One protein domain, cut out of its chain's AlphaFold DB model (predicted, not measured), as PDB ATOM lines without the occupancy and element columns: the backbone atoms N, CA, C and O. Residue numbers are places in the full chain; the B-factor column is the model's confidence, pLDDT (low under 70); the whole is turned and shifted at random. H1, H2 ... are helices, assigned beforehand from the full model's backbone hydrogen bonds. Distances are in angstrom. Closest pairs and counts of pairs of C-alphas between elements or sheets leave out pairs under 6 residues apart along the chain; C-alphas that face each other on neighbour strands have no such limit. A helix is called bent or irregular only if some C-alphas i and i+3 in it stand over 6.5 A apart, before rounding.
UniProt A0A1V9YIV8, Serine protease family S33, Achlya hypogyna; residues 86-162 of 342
ATOM      1  N   ASP A  86     251.256 187.740 223.504       77.44
ATOM      2  CA  ASP A  86     251.039 189.135 223.904       77.44
ATOM      3  C   ASP A  86     252.276 189.987 223.604       77.44
ATOM      4  O   ASP A  86     252.152 191.148 223.218       77.44
ATOM      5  N   ALA A  87     253.474 189.393 223.682       81.56
ATOM      6  CA  ALA A  87     254.721 190.051 223.295       81.56
ATOM      7  C   ALA A  87     254.813 190.328 221.782       81.56
ATOM      8  O   ALA A  87     255.592 191.181 221.359       81.56
ATOM      9  N   LEU A  88     254.028 189.616 220.965       84.75
ATOM     10  CA  LEU A  88     253.966 189.779 219.509       84.75
ATOM     11  C   LEU A  88     252.800 190.676 219.066       84.75
ATOM     12  O   LEU A  88     252.701 191.028 217.888       84.75
ATOM     13  N   ALA A  89     251.912 191.062 219.986       83.00
ATOM     14  CA  ALA A  89     250.767 191.899 219.678       83.00
ATOM     15  C   ALA A  89     251.179 193.375 219.552       83.00
ATOM     16  O   ALA A  89     251.768 193.965 220.454       83.00
ATOM     17  N   SER A  90     250.811 194.013 218.437       89.44
ATOM     18  CA  SER A  90     250.995 195.453 218.246       89.44
ATOM     19  C   SER A  90     249.687 196.110 217.831       89.44
ATOM     20  O   SER A  90     249.255 196.024 216.680       89.44
ATOM     21  N   THR A  91     249.069 196.824 218.776       88.12
ATOM     22  CA  THR A  91     247.865 197.630 218.520       88.12
ATOM     23  C   THR A  91     248.112 198.676 217.435       88.12
ATOM     24  O   THR A  91     247.222 198.953 216.636       88.12
ATOM     25  N   MET A  92     249.319 199.248 217.386       89.25
ATOM     26  CA  MET A  92     249.680 200.227 216.360       89.25
ATOM     27  C   MET A  92     249.732 199.582 214.974       89.25
ATOM     28  O   MET A  92     249.114 200.098 214.048       89.25
ATOM     29  N   LEU A  93     250.403 198.430 214.839       91.44
ATOM     30  CA  LEU A  93     250.471 197.699 213.571       91.44
ATOM     31  C   LEU A  93     249.075 197.270 213.108       91.44
ATOM     32  O   LEU A  93     248.724 197.480 211.951       91.44
ATOM     33  N   HIS A  94     248.260 196.733 214.019       90.56
ATOM     34  CA  HIS A  94     246.882 196.358 213.715       90.56
ATOM     35  C   HIS A  94     246.076 197.550 213.186       90.56
ATOM     36  O   HIS A  94     245.463 197.454 212.127       90.56
ATOM     37  N   LYS A  95     246.114 198.696 213.881       90.94
ATOM     38  CA  LYS A  95     245.413 199.909 213.440       90.94
ATOM     39  C   LYS A  95     245.919 200.405 212.089       90.94
ATOM     40  O   LYS A  95     245.090 200.768 211.265       90.94
ATOM     41  N   LEU A  96     247.233 200.383 211.856       93.38
ATOM     42  CA  LEU A  96     247.840 200.780 210.584       93.38
ATOM     43  C   LEU A  96     247.341 199.909 209.419       93.38
ATOM     44  O   LEU A  96     247.000 200.449 208.369       93.38
ATOM     45  N   ILE A  97     247.240 198.589 209.617       93.31
ATOM     46  CA  ILE A  97     246.658 197.664 208.630       93.31
ATOM     47  C   ILE A  97     245.179 197.984 208.405       93.31
ATOM     48  O   ILE A  97     244.746 198.140 207.266       93.31
ATOM     49  N   VAL A  98     244.405 198.154 209.483       92.19
ATOM     50  CA  VAL A  98     242.970 198.458 209.388       92.19
ATOM     51  C   VAL A  98     242.725 199.707 208.547       92.19
ATOM     52  O   VAL A  98     241.939 199.655 207.608       92.19
ATOM     53  N   VAL A  99     243.406 200.816 208.841       92.19
ATOM     54  CA  VAL A  99     243.165 202.089 208.143       92.19
ATOM     55  C   VAL A  99     243.743 202.134 206.726       92.19
ATOM     56  O   VAL A  99     243.316 202.987 205.955       92.19
ATOM     57  N   SER A 100     244.690 201.258 206.376       92.06
ATOM     58  CA  SER A 100     245.316 201.237 205.040       92.06
ATOM     59  C   SER A 100     244.630 200.249 204.084       92.06
ATOM     60  O   SER A 100     244.398 200.574 202.914       92.06
ATOM     61  N   GLU A 101     244.255 199.065 204.581       91.50
ATOM     62  CA  GLU A 101     243.794 197.936 203.757       91.50
ATOM     63  C   GLU A 101     242.352 197.496 204.034       91.50
ATOM     64  O   GLU A 101     241.657 197.088 203.108       91.50
ATOM     65  N   LEU A 102     241.884 197.555 205.284       90.94
ATOM     66  CA  LEU A 102     240.596 196.948 205.664       90.94
ATOM     67  C   LEU A 102     239.447 197.959 205.759       90.94
ATOM     68  O   LEU A 102     238.276 197.571 205.778       90.94
ATOM     69  N   TRP A 103     239.764 199.249 205.844       91.62
ATOM     70  CA  TRP A 103     238.776 200.317 205.896       91.62
ATOM     71  C   TRP A 103     238.364 200.759 204.494       91.62
ATOM     72  O   TRP A 103     239.189 200.903 203.589       91.62
ATOM     73  N   ARG A 104     237.062 200.991 204.315       88.75
ATOM     74  CA  ARG A 104     236.503 201.409 203.028       88.75
ATOM     75  C   ARG A 104     236.778 202.896 202.794       88.75
ATOM     76  O   ARG A 104     236.673 203.705 203.709       88.75
ATOM     77  N   THR A 105     237.127 203.229 201.556       87.69
ATOM     78  CA  THR A 105     237.435 204.593 201.109       87.69
ATOM     79  C   THR A 105     236.565 204.914 199.887       87.69
ATOM     80  O   THR A 105     236.606 204.133 198.932       87.69
ATOM     81  N   PRO A 106     235.800 206.026 199.869       90.50
ATOM     82  CA  PRO A 106     235.670 207.007 200.950       90.50
ATOM     83  C   PRO A 106     235.029 206.406 202.213       90.50
ATOM     84  O   PRO A 106     234.222 205.479 202.109       90.50
ATOM     85  N   THR A 107     235.410 206.899 203.395       91.94
ATOM     86  CA  THR A 107     234.833 206.427 204.671       91.94
ATOM     87  C   THR A 107     233.360 206.802 204.763       91.94
ATOM     88  O   THR A 107     232.994 207.891 204.348       91.94
ATOM     89  N   GLU A 108     232.493 205.980 205.350       93.31
ATOM     90  CA  GLU A 108     231.196 206.485 205.820       93.31
ATOM     91  C   GLU A 108     231.364 207.498 206.960       93.31
ATOM     92  O   GLU A 108     232.374 207.485 207.670       93.31
ATOM     93  N   SER A 109     230.356 208.356 207.158       91.31
ATOM     94  CA  SER A 109     230.343 209.294 208.280       91.31
ATOM     95  C   SER A 109     230.179 208.562 209.618       91.31
ATOM     96  O   SER A 109     229.565 207.490 209.711       91.31
ATOM     97  N   TYR A 110     230.683 209.172 210.696       91.19
ATOM     98  CA  TYR A 110     230.473 208.675 212.057       91.19
ATOM     99  C   TYR A 110     228.978 208.485 212.364       91.19
ATOM    100  O   TYR A 110     228.568 207.474 212.946       91.19
ATOM    101  N   ASN A 111     228.149 209.451 211.959       91.06
ATOM    102  CA  ASN A 111     226.720 209.461 212.252       91.06
ATOM    103  C   ASN A 111     225.973 208.339 211.525       91.06
ATOM    104  O   ASN A 111     225.135 207.684 212.149       91.06
ATOM    105  N   ASP A 112     226.316 208.056 210.267       93.06
ATOM    106  CA  ASP A 112     225.692 206.974 209.501       93.06
ATOM    107  C   ASP A 112     226.019 205.606 210.101       93.06
ATOM    108  O   ASP A 112     225.123 204.789 210.325       93.06
ATOM    109  N   LEU A 113     227.289 205.365 210.445       93.38
ATOM    110  CA  LEU A 113     227.696 204.110 211.082       93.38
ATOM    111  C   LEU A 113     227.066 203.941 212.467       93.38
ATOM    112  O   LEU A 113     226.633 202.841 212.825       93.38
ATOM    113  N   LYS A 114     226.956 205.027 213.241       92.62
ATOM    114  CA  LYS A 114     226.269 205.015 214.537       92.62
ATOM    115  C   LYS A 114     224.778 204.723 214.367       92.62
ATOM    116  O   LYS A 114     224.235 203.914 215.120       92.62
ATOM    117  N   ALA A 115     224.116 205.344 213.393       93.69
ATOM    118  CA  ALA A 115     222.706 205.108 213.102       93.69
ATOM    119  C   ALA A 115     222.463 203.654 212.674       93.69
ATOM    120  O   ALA A 115     221.579 202.995 213.225       93.69
ATOM    121  N   ALA A 116     223.297 203.126 211.774       94.12
ATOM    122  CA  ALA A 116     223.252 201.729 211.351       94.12
ATOM    123  C   ALA A 116     223.421 200.776 212.544       94.12
ATOM    124  O   ALA A 116     222.615 199.863 212.723       94.12
ATOM    125  N   PHE A 117     224.401 201.030 213.418       93.38
ATOM    126  CA  PHE A 117     224.599 200.260 214.647       93.38
ATOM    127  C   PHE A 117     223.349 200.256 215.543       93.38
ATOM    128  O   PHE A 117     222.913 199.191 215.986       93.38
ATOM    129  N   MET A 118     222.721 201.413 215.773       92.62
ATOM    130  CA  MET A 118     221.532 201.514 216.633       92.62
ATOM    131  C   MET A 118     220.304 200.778 216.070       92.62
ATOM    132  O   MET A 118     219.456 200.320 216.844       92.62
ATOM    133  N   GLN A 119     220.230 200.608 214.747       92.94
ATOM    134  CA  GLN A 119     219.176 199.845 214.066       92.94
ATOM    135  C   GLN A 119     219.369 198.323 214.152       92.94
ATOM    136  O   GLN A 119     218.421 197.571 213.921       92.94
ATOM    137  N   THR A 120     220.563 197.840 214.516       91.56
ATOM    138  CA  THR A 120     220.806 196.399 214.687       91.56
ATOM    139  C   THR A 120     220.129 195.846 215.944       91.56
ATOM    140  O   THR A 120     219.898 196.564 216.919       91.56
ATOM    141  N   LEU A 121     219.823 194.544 215.949       92.06
ATOM    142  CA  LEU A 121     219.408 193.834 217.166       92.06
ATOM    143  C   LEU A 121     220.605 193.506 218.063       92.06
ATOM    144  O   LEU A 121     220.510 193.617 219.279       92.06
ATOM    145  N   VAL A 122     221.711 193.097 217.449       90.44
ATOM    146  CA  VAL A 122     222.987 192.747 218.073       90.44
ATOM    147  C   VAL A 122     224.075 193.232 217.123       90.44
ATOM    148  O   VAL A 122     223.954 193.024 215.915       90.44
ATOM    149  N   GLY A 123     225.116 193.874 217.645       87.62
ATOM    150  CA  GLY A 123     226.203 194.378 216.815       87.62
ATOM    151  C   GLY A 123     227.257 195.129 217.614       87.62
ATOM    152  O   GLY A 123     227.052 195.461 218.782       87.62
ATOM    153  N   SER A 124     228.381 195.406 216.962       86.75
ATOM    154  CA  SER A 124     229.475 196.209 217.509       86.75
ATOM    155  C   SER A 124     229.473 197.593 216.865       86.75
ATOM    156  O   SER A 124     229.260 197.724 215.659       86.75
ATOM    157  N   ASN A 125     229.706 198.640 217.657       88.94
ATOM    158  CA  ASN A 125     229.747 200.003 217.138       88.94
ATOM    159  C   ASN A 125     231.126 200.316 216.542       88.94
ATOM    160  O   ASN A 125     232.081 200.539 217.286       88.94
ATOM    161  N   ILE A 126     231.205 200.376 215.212       90.31
ATOM    162  CA  ILE A 126     232.432 200.730 214.486       90.31
ATOM    163  C   ILE A 126     232.553 202.226 214.168       90.31
ATOM    164  O   ILE A 126     233.586 202.642 213.657       90.31
ATOM    165  N   ALA A 127     231.545 203.050 214.480       91.25
ATOM    166  CA  ALA A 127     231.582 204.487 214.196       91.25
ATOM    167  C   ALA A 127     232.841 205.199 214.739       91.25
ATOM    168  O   ALA A 127     233.422 205.994 214.006       91.25
ATOM    169  N   PRO A 128     233.358 204.887 215.952       89.19
ATOM    170  CA  PRO A 128     234.593 205.504 216.450       89.19
ATOM    171  C   PRO A 128     235.845 205.231 215.598       89.19
ATOM    172  O   PRO A 128     236.847 205.930 215.744       89.19
ATOM    173  N   VAL A 129     235.817 204.225 214.718       90.31
ATOM    174  CA  VAL A 129     236.932 203.942 213.803       90.31
ATOM    175  C   VAL A 129     237.054 205.027 212.728       90.31
ATOM    176  O   VAL A 129     238.175 205.296 212.307       90.31
ATOM    177  N   VAL A 130     235.966 205.731 212.375       92.19
ATOM    178  CA  VAL A 130     235.990 206.886 211.449       92.19
ATOM    179  C   VAL A 130     236.993 207.925 211.924       92.19
ATOM    180  O   VAL A 130     237.880 208.311 211.173       92.19
ATOM    181  N   HIS A 131     236.940 208.287 213.206       89.62
ATOM    182  CA  HIS A 131     237.882 209.233 213.794       89.62
ATOM    183  C   HIS A 131     239.340 208.763 213.649       89.62
ATOM    184  O   HIS A 131     240.224 209.525 213.263       89.62
ATOM    185  N   THR A 132     239.591 207.470 213.895       89.25
ATOM    186  CA  THR A 132     240.932 206.873 213.748       89.25
ATOM    187  C   THR A 132     241.408 206.911 212.294       89.25
ATOM    188  O   THR A 132     242.558 207.261 212.033       89.25
ATOM    189  N   TYR A 133     240.531 206.585 211.346       92.19
ATOM    190  CA  TYR A 133     240.824 206.636 209.917       92.19
ATOM    191  C   TYR A 133     241.070 208.072 209.432       92.19
ATOM    192  O   TYR A 133     242.009 208.321 208.675       92.19
ATOM    193  N   CYS A 134     240.282 209.039 209.898       91.25
ATOM    194  CA  CYS A 134     240.440 210.437 209.522       91.25
ATOM    195  C   CYS A 134     241.763 211.020 210.029       91.25
ATOM    196  O   CYS A 134     242.443 211.719 209.278       91.25
ATOM    197  N   ILE A 135     242.189 210.670 211.250       89.00
ATOM    198  CA  ILE A 135     243.532 211.015 211.744       89.00
ATOM    199  C   ILE A 135     244.596 210.384 210.840       89.00
ATOM    200  O   ILE A 135     245.525 211.059 210.403       89.00
ATOM    201  N   ALA A 136     244.461 209.088 210.547       90.06
ATOM    202  CA  ALA A 136     245.457 208.338 209.790       90.06
ATOM    203  C   ALA A 136     245.601 208.810 208.332       90.06
ATOM    204  O   ALA A 136     246.706 208.811 207.794       90.06
ATOM    205  N   SER A 137     244.511 209.250 207.708       88.88
ATOM    206  CA  SER A 137     244.490 209.764 206.332       88.88
ATOM    207  C   SER A 137     244.865 211.244 206.211       88.88
ATOM    208  O   SER A 137     244.860 211.785 205.097       88.88
ATOM    209  N   GLY A 138     245.185 211.911 207.327       87.56
ATOM    210  CA  GLY A 138     245.456 213.351 207.369       87.56
ATOM    211  C   GLY A 138     244.235 214.201 207.000       87.56
ATOM    212  O   GLY A 138     244.393 215.268 206.417       87.56
ATOM    213  N   GLY A 139     243.020 213.692 207.240       87.06
ATOM    214  CA  GLY A 139     241.763 214.381 206.925       87.06
ATOM    215  C   GLY A 139     241.462 214.532 205.429       87.06
ATOM    216  O   GLY A 139     240.599 215.321 205.062       87.06
ATOM    217  N   SER A 140     242.164 213.801 204.555       81.75
ATOM    218  CA  SER A 140     242.043 213.967 203.096       81.75
ATOM    219  C   SER A 140     240.790 213.335 202.469       81.75
ATOM    220  O   SER A 140     240.488 213.600 201.305       81.75
ATOM    221  N   ASP A 141     240.059 212.511 203.217       86.62
ATOM    222  CA  ASP A 141     238.806 211.894 202.779       86.62
ATOM    223  C   ASP A 141     237.624 212.885 202.915       86.62
ATOM    224  O   ASP A 141     237.521 213.551 203.950       86.62
ATOM    225  N   PRO A 142     236.706 212.988 201.928       85.50
ATOM    226  CA  PRO A 142     235.580 213.928 201.974       85.50
ATOM    227  C   PRO A 142     234.719 213.836 203.239       85.50
ATOM    228  O   PRO A 142     234.229 214.855 203.723       85.50
ATOM    229  N   ASN A 143     234.564 212.634 203.798       86.88
ATOM    230  CA  ASN A 143     233.715 212.402 204.969       86.88
ATOM    231  C   ASN A 143     234.446 212.630 206.304       86.88
ATOM    232  O   ASN A 143     233.859 212.435 207.366       86.88
ATOM    233  N   CYS A 144     235.701 213.092 206.264       89.25
ATOM    234  CA  CYS A 144     236.455 213.529 207.440       89.25
ATOM    235  C   CYS A 144     236.299 215.022 207.750       89.25
ATOM    236  O   CYS A 144     236.793 215.475 208.778       89.25
ATOM    237  N   ALA A 145     235.617 215.797 206.899       80.69
ATOM    238  CA  ALA A 145     235.441 217.238 207.101       80.69
ATOM    239  C   ALA A 145     234.679 217.581 208.396       80.69
ATOM    240  O   ALA A 145     234.892 218.645 208.976       80.69
ATOM    241  N   GLU A 146     233.806 216.680 208.852       77.06
ATOM    242  CA  GLU A 146     233.049 216.824 210.102       77.06
ATOM    243  C   GLU A 146     233.851 216.390 211.349       77.06
ATOM    244  O   GLU A 146     233.411 216.623 212.476       77.06
ATOM    245  N   GLU A 147     235.041 215.801 211.177       80.88
ATOM    246  CA  GLU A 147     235.911 215.354 212.270       80.88
ATOM    247  C   GLU A 147     236.908 216.464 212.676       80.88
ATOM    248  O   GLU A 147     237.675 216.987 211.866       80.88
ATOM    249  N   ILE A 148     236.916 216.839 213.960       67.75
ATOM    250  CA  ILE A 148     237.680 217.986 214.487       67.75
ATOM    251  C   ILE A 148     238.977 217.528 215.183       67.75
ATOM    252  O   ILE A 148     238.930 216.582 215.971       67.75
ATOM    253  N   PRO A 149     240.094 218.275 215.066       65.06
ATOM    254  CA  PRO A 149     240.565 219.055 213.926       65.06
ATOM    255  C   PRO A 149     241.680 218.268 213.224       65.06
ATOM    256  O   PRO A 149     242.753 218.064 213.786       65.06
ATOM    257  N   LEU A 150     241.443 217.814 211.997       64.81
ATOM    258  CA  LEU A 150     242.354 216.875 211.335       64.81
ATOM    259  C   LEU A 150     243.025 217.513 210.121       64.81
ATOM    260  O   LEU A 150     242.911 217.026 209.005       64.81
ATOM    261  N   GLN A 151     243.728 218.624 210.345       63.22
ATOM    262  CA  GLN A 151     244.732 219.095 209.392       63.22
ATOM    263  C   GLN A 151     246.100 218.664 209.899       63.22
ATOM    264  O   GLN A 151     246.634 219.229 210.853       63.22
ATOM    265  N   ASN A 152     246.635 217.619 209.281       67.81
ATOM    266  CA  ASN A 152     247.986 217.153 209.527       67.81
ATOM    267  C   ASN A 152     248.608 216.693 208.206       67.81
ATOM    268  O   ASN A 152     248.004 215.901 207.485       67.81
ATOM    269  N   ASP A 153     249.826 217.148 207.923       73.81
ATOM    270  CA  ASP A 153     250.557 216.781 206.704       73.81
ATOM    271  C   ASP A 153     251.065 215.327 206.743       73.81
ATOM    272  O   ASP A 153     251.445 214.761 205.716       73.81
ATOM    273  N   TYR A 154     251.064 214.694 207.923       77.62
ATOM    274  CA  TYR A 154     251.511 213.314 208.100       77.62
ATOM    275  C   TYR A 154     250.362 212.314 207.975       77.62
ATOM    276  O   TYR A 154     249.405 212.339 208.750       77.62
ATOM    277  N   LYS A 155     250.518 211.364 207.048       85.50
ATOM    278  CA  LYS A 155     249.632 210.205 206.905       85.50
ATOM    279  C   LYS A 155     250.198 209.009 207.659       85.50
ATOM    280  O   LYS A 155     251.339 208.610 207.436       85.50
ATOM    281  N   LEU A 156     249.377 208.403 208.510       88.88
ATOM    282  CA  LEU A 156     249.637 207.103 209.128       88.88
ATOM    283  C   LEU A 156     248.931 206.006 208.316       88.88
ATOM    284  O   LEU A 156     248.115 205.248 208.833       88.88
ATOM    285  N   GLN A 157     249.228 205.978 207.021       90.44
ATOM    286  CA  GLN A 157     248.745 205.003 206.047       90.44
ATOM    287  C   GLN A 157     249.888 204.687 205.087       90.44
ATOM    288  O   GLN A 157     250.600 205.596 204.655       90.44
ATOM    289  N   TYR A 158     250.056 203.415 204.736       91.19
ATOM    290  CA  TYR A 158     250.943 203.037 203.638       91.19
ATOM    291  C   TYR A 158     250.157 202.955 202.322       91.19
ATOM    292  O   TYR A 158     248.943 202.724 202.337       91.19
ATOM    293  N   PRO A 159     250.817 203.176 201.172       89.88
ATOM    294  CA  PRO A 159     250.166 203.037 199.880       89.88
ATOM    295  C   PRO A 159     249.739 201.586 199.651       89.88
ATOM    296  O   PRO A 159     250.479 200.653 199.952       89.88
ATOM    297  N   ARG A 160     248.552 201.421 199.071       91.44
ATOM    298  CA  ARG A 160     248.073 200.138 198.559       91.44
ATOM    299  C   ARG A 160     248.951 199.714 197.387       91.44
ATOM    300  O   ARG A 160     249.246 200.532 196.513       91.44
ATOM    301  N   ASP A 161     249.389 198.465 197.394       91.69
ATOM    302  CA  ASP A 161     250.242 197.913 196.348       91.69
ATOM    303  C   ASP A 161     249.416 197.257 195.226       91.69
ATOM    304  O   ASP A 161     248.194 197.391 195.159       91.69
ATOM    305  N   ALA A 162     250.095 196.556 194.315       93.06
ATOM    306  CA  ALA A 162     249.461 195.876 193.187       93.06
ATOM    307  C   ALA A 162     248.582 194.670 193.586       93.06
ATOM    308  O   ALA A 162     247.906 194.116 192.719       93.06
TER     309      ALA A 162
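This is residues 86 to 162 of the 342 residues of the protein "Serine protease family S33" of Achlya hypogyna (UniProt A0A1V9YIV8). Three short helices make a small, loosely joined assembly: H3 sits in the middle, H1 stands crosswise near one end of it and H2 lies off its other end, while the long unnamed stretch 137 to 162 loops back past H3 toward H1. Residues 86 to 91 and 118 to 123 stick out. The printed part has 77 residues, with three named helices in the order H1, H2, H3 and no named strand; the class is all helix, though under half of the residues, 31 of 77, are in named elements. The whole is only just compact, close to loose, with a radius of gyration of the C-alphas of 13.5 A and spans of 35 by 34 by 27 A.

Start at C-alpha 86, at (251.039, 189.135, 223.904). Find C-alpha 91 at (247.865, 197.630, 218.520); from there H1, residues 91 to 102, runs 14.8 A. H1 is neither bent nor irregular, but only just: C-alphas 99 and 102 are 6.3 A apart. Next look at C-alpha 110, at (230.473, 208.675, 212.057), where H2, residues 110 to 119, begins its 14.5 A. H3, residues 128 to 136, covers 13.1 A and ends at C-alpha 136, at (245.457, 208.338, 209.790).

Begin with H1 and H3, which touch with 4 pairs of C-alphas within 8 A. H1 touches H3 with residues 96 to 99 alone; the closest C-alphas of the two helices are those of Val 99 and Tyr 133, 5.4 A apart. Their lines are about perpendicular, at 88 degrees. H1 and H2 are apart. H2 and H3 form a helical hairpin and only just touch, with 3 pairs of C-alphas within 8 A; the closest are those of Tyr 110 and Val 130, 5.8 A apart. They run opposite ways at a shallow tilt of 22 degrees. In the backbones of H1 and H2 every O i to N i+4 pair is within hydrogen-bond range, and in H3 4 of 5 are.

The two C-alphas farthest apart are those of Leu 121 and Asp 153, 40.1 A. Without the stretches that stand free, the body has 65 residues and spans 33 by 24 by 22 A. The printed part has no cut. The links from H1 to H2 and from H2 to H3 are short, with 7 and 8 residues. In residues 137 to 162, which hold no named element, the C-alphas lie 8 to 22 A from the mean of all C-alphas. The model's mean pLDDT of the printed part is 87.6; look for the values under 70 at residues 148 to 152.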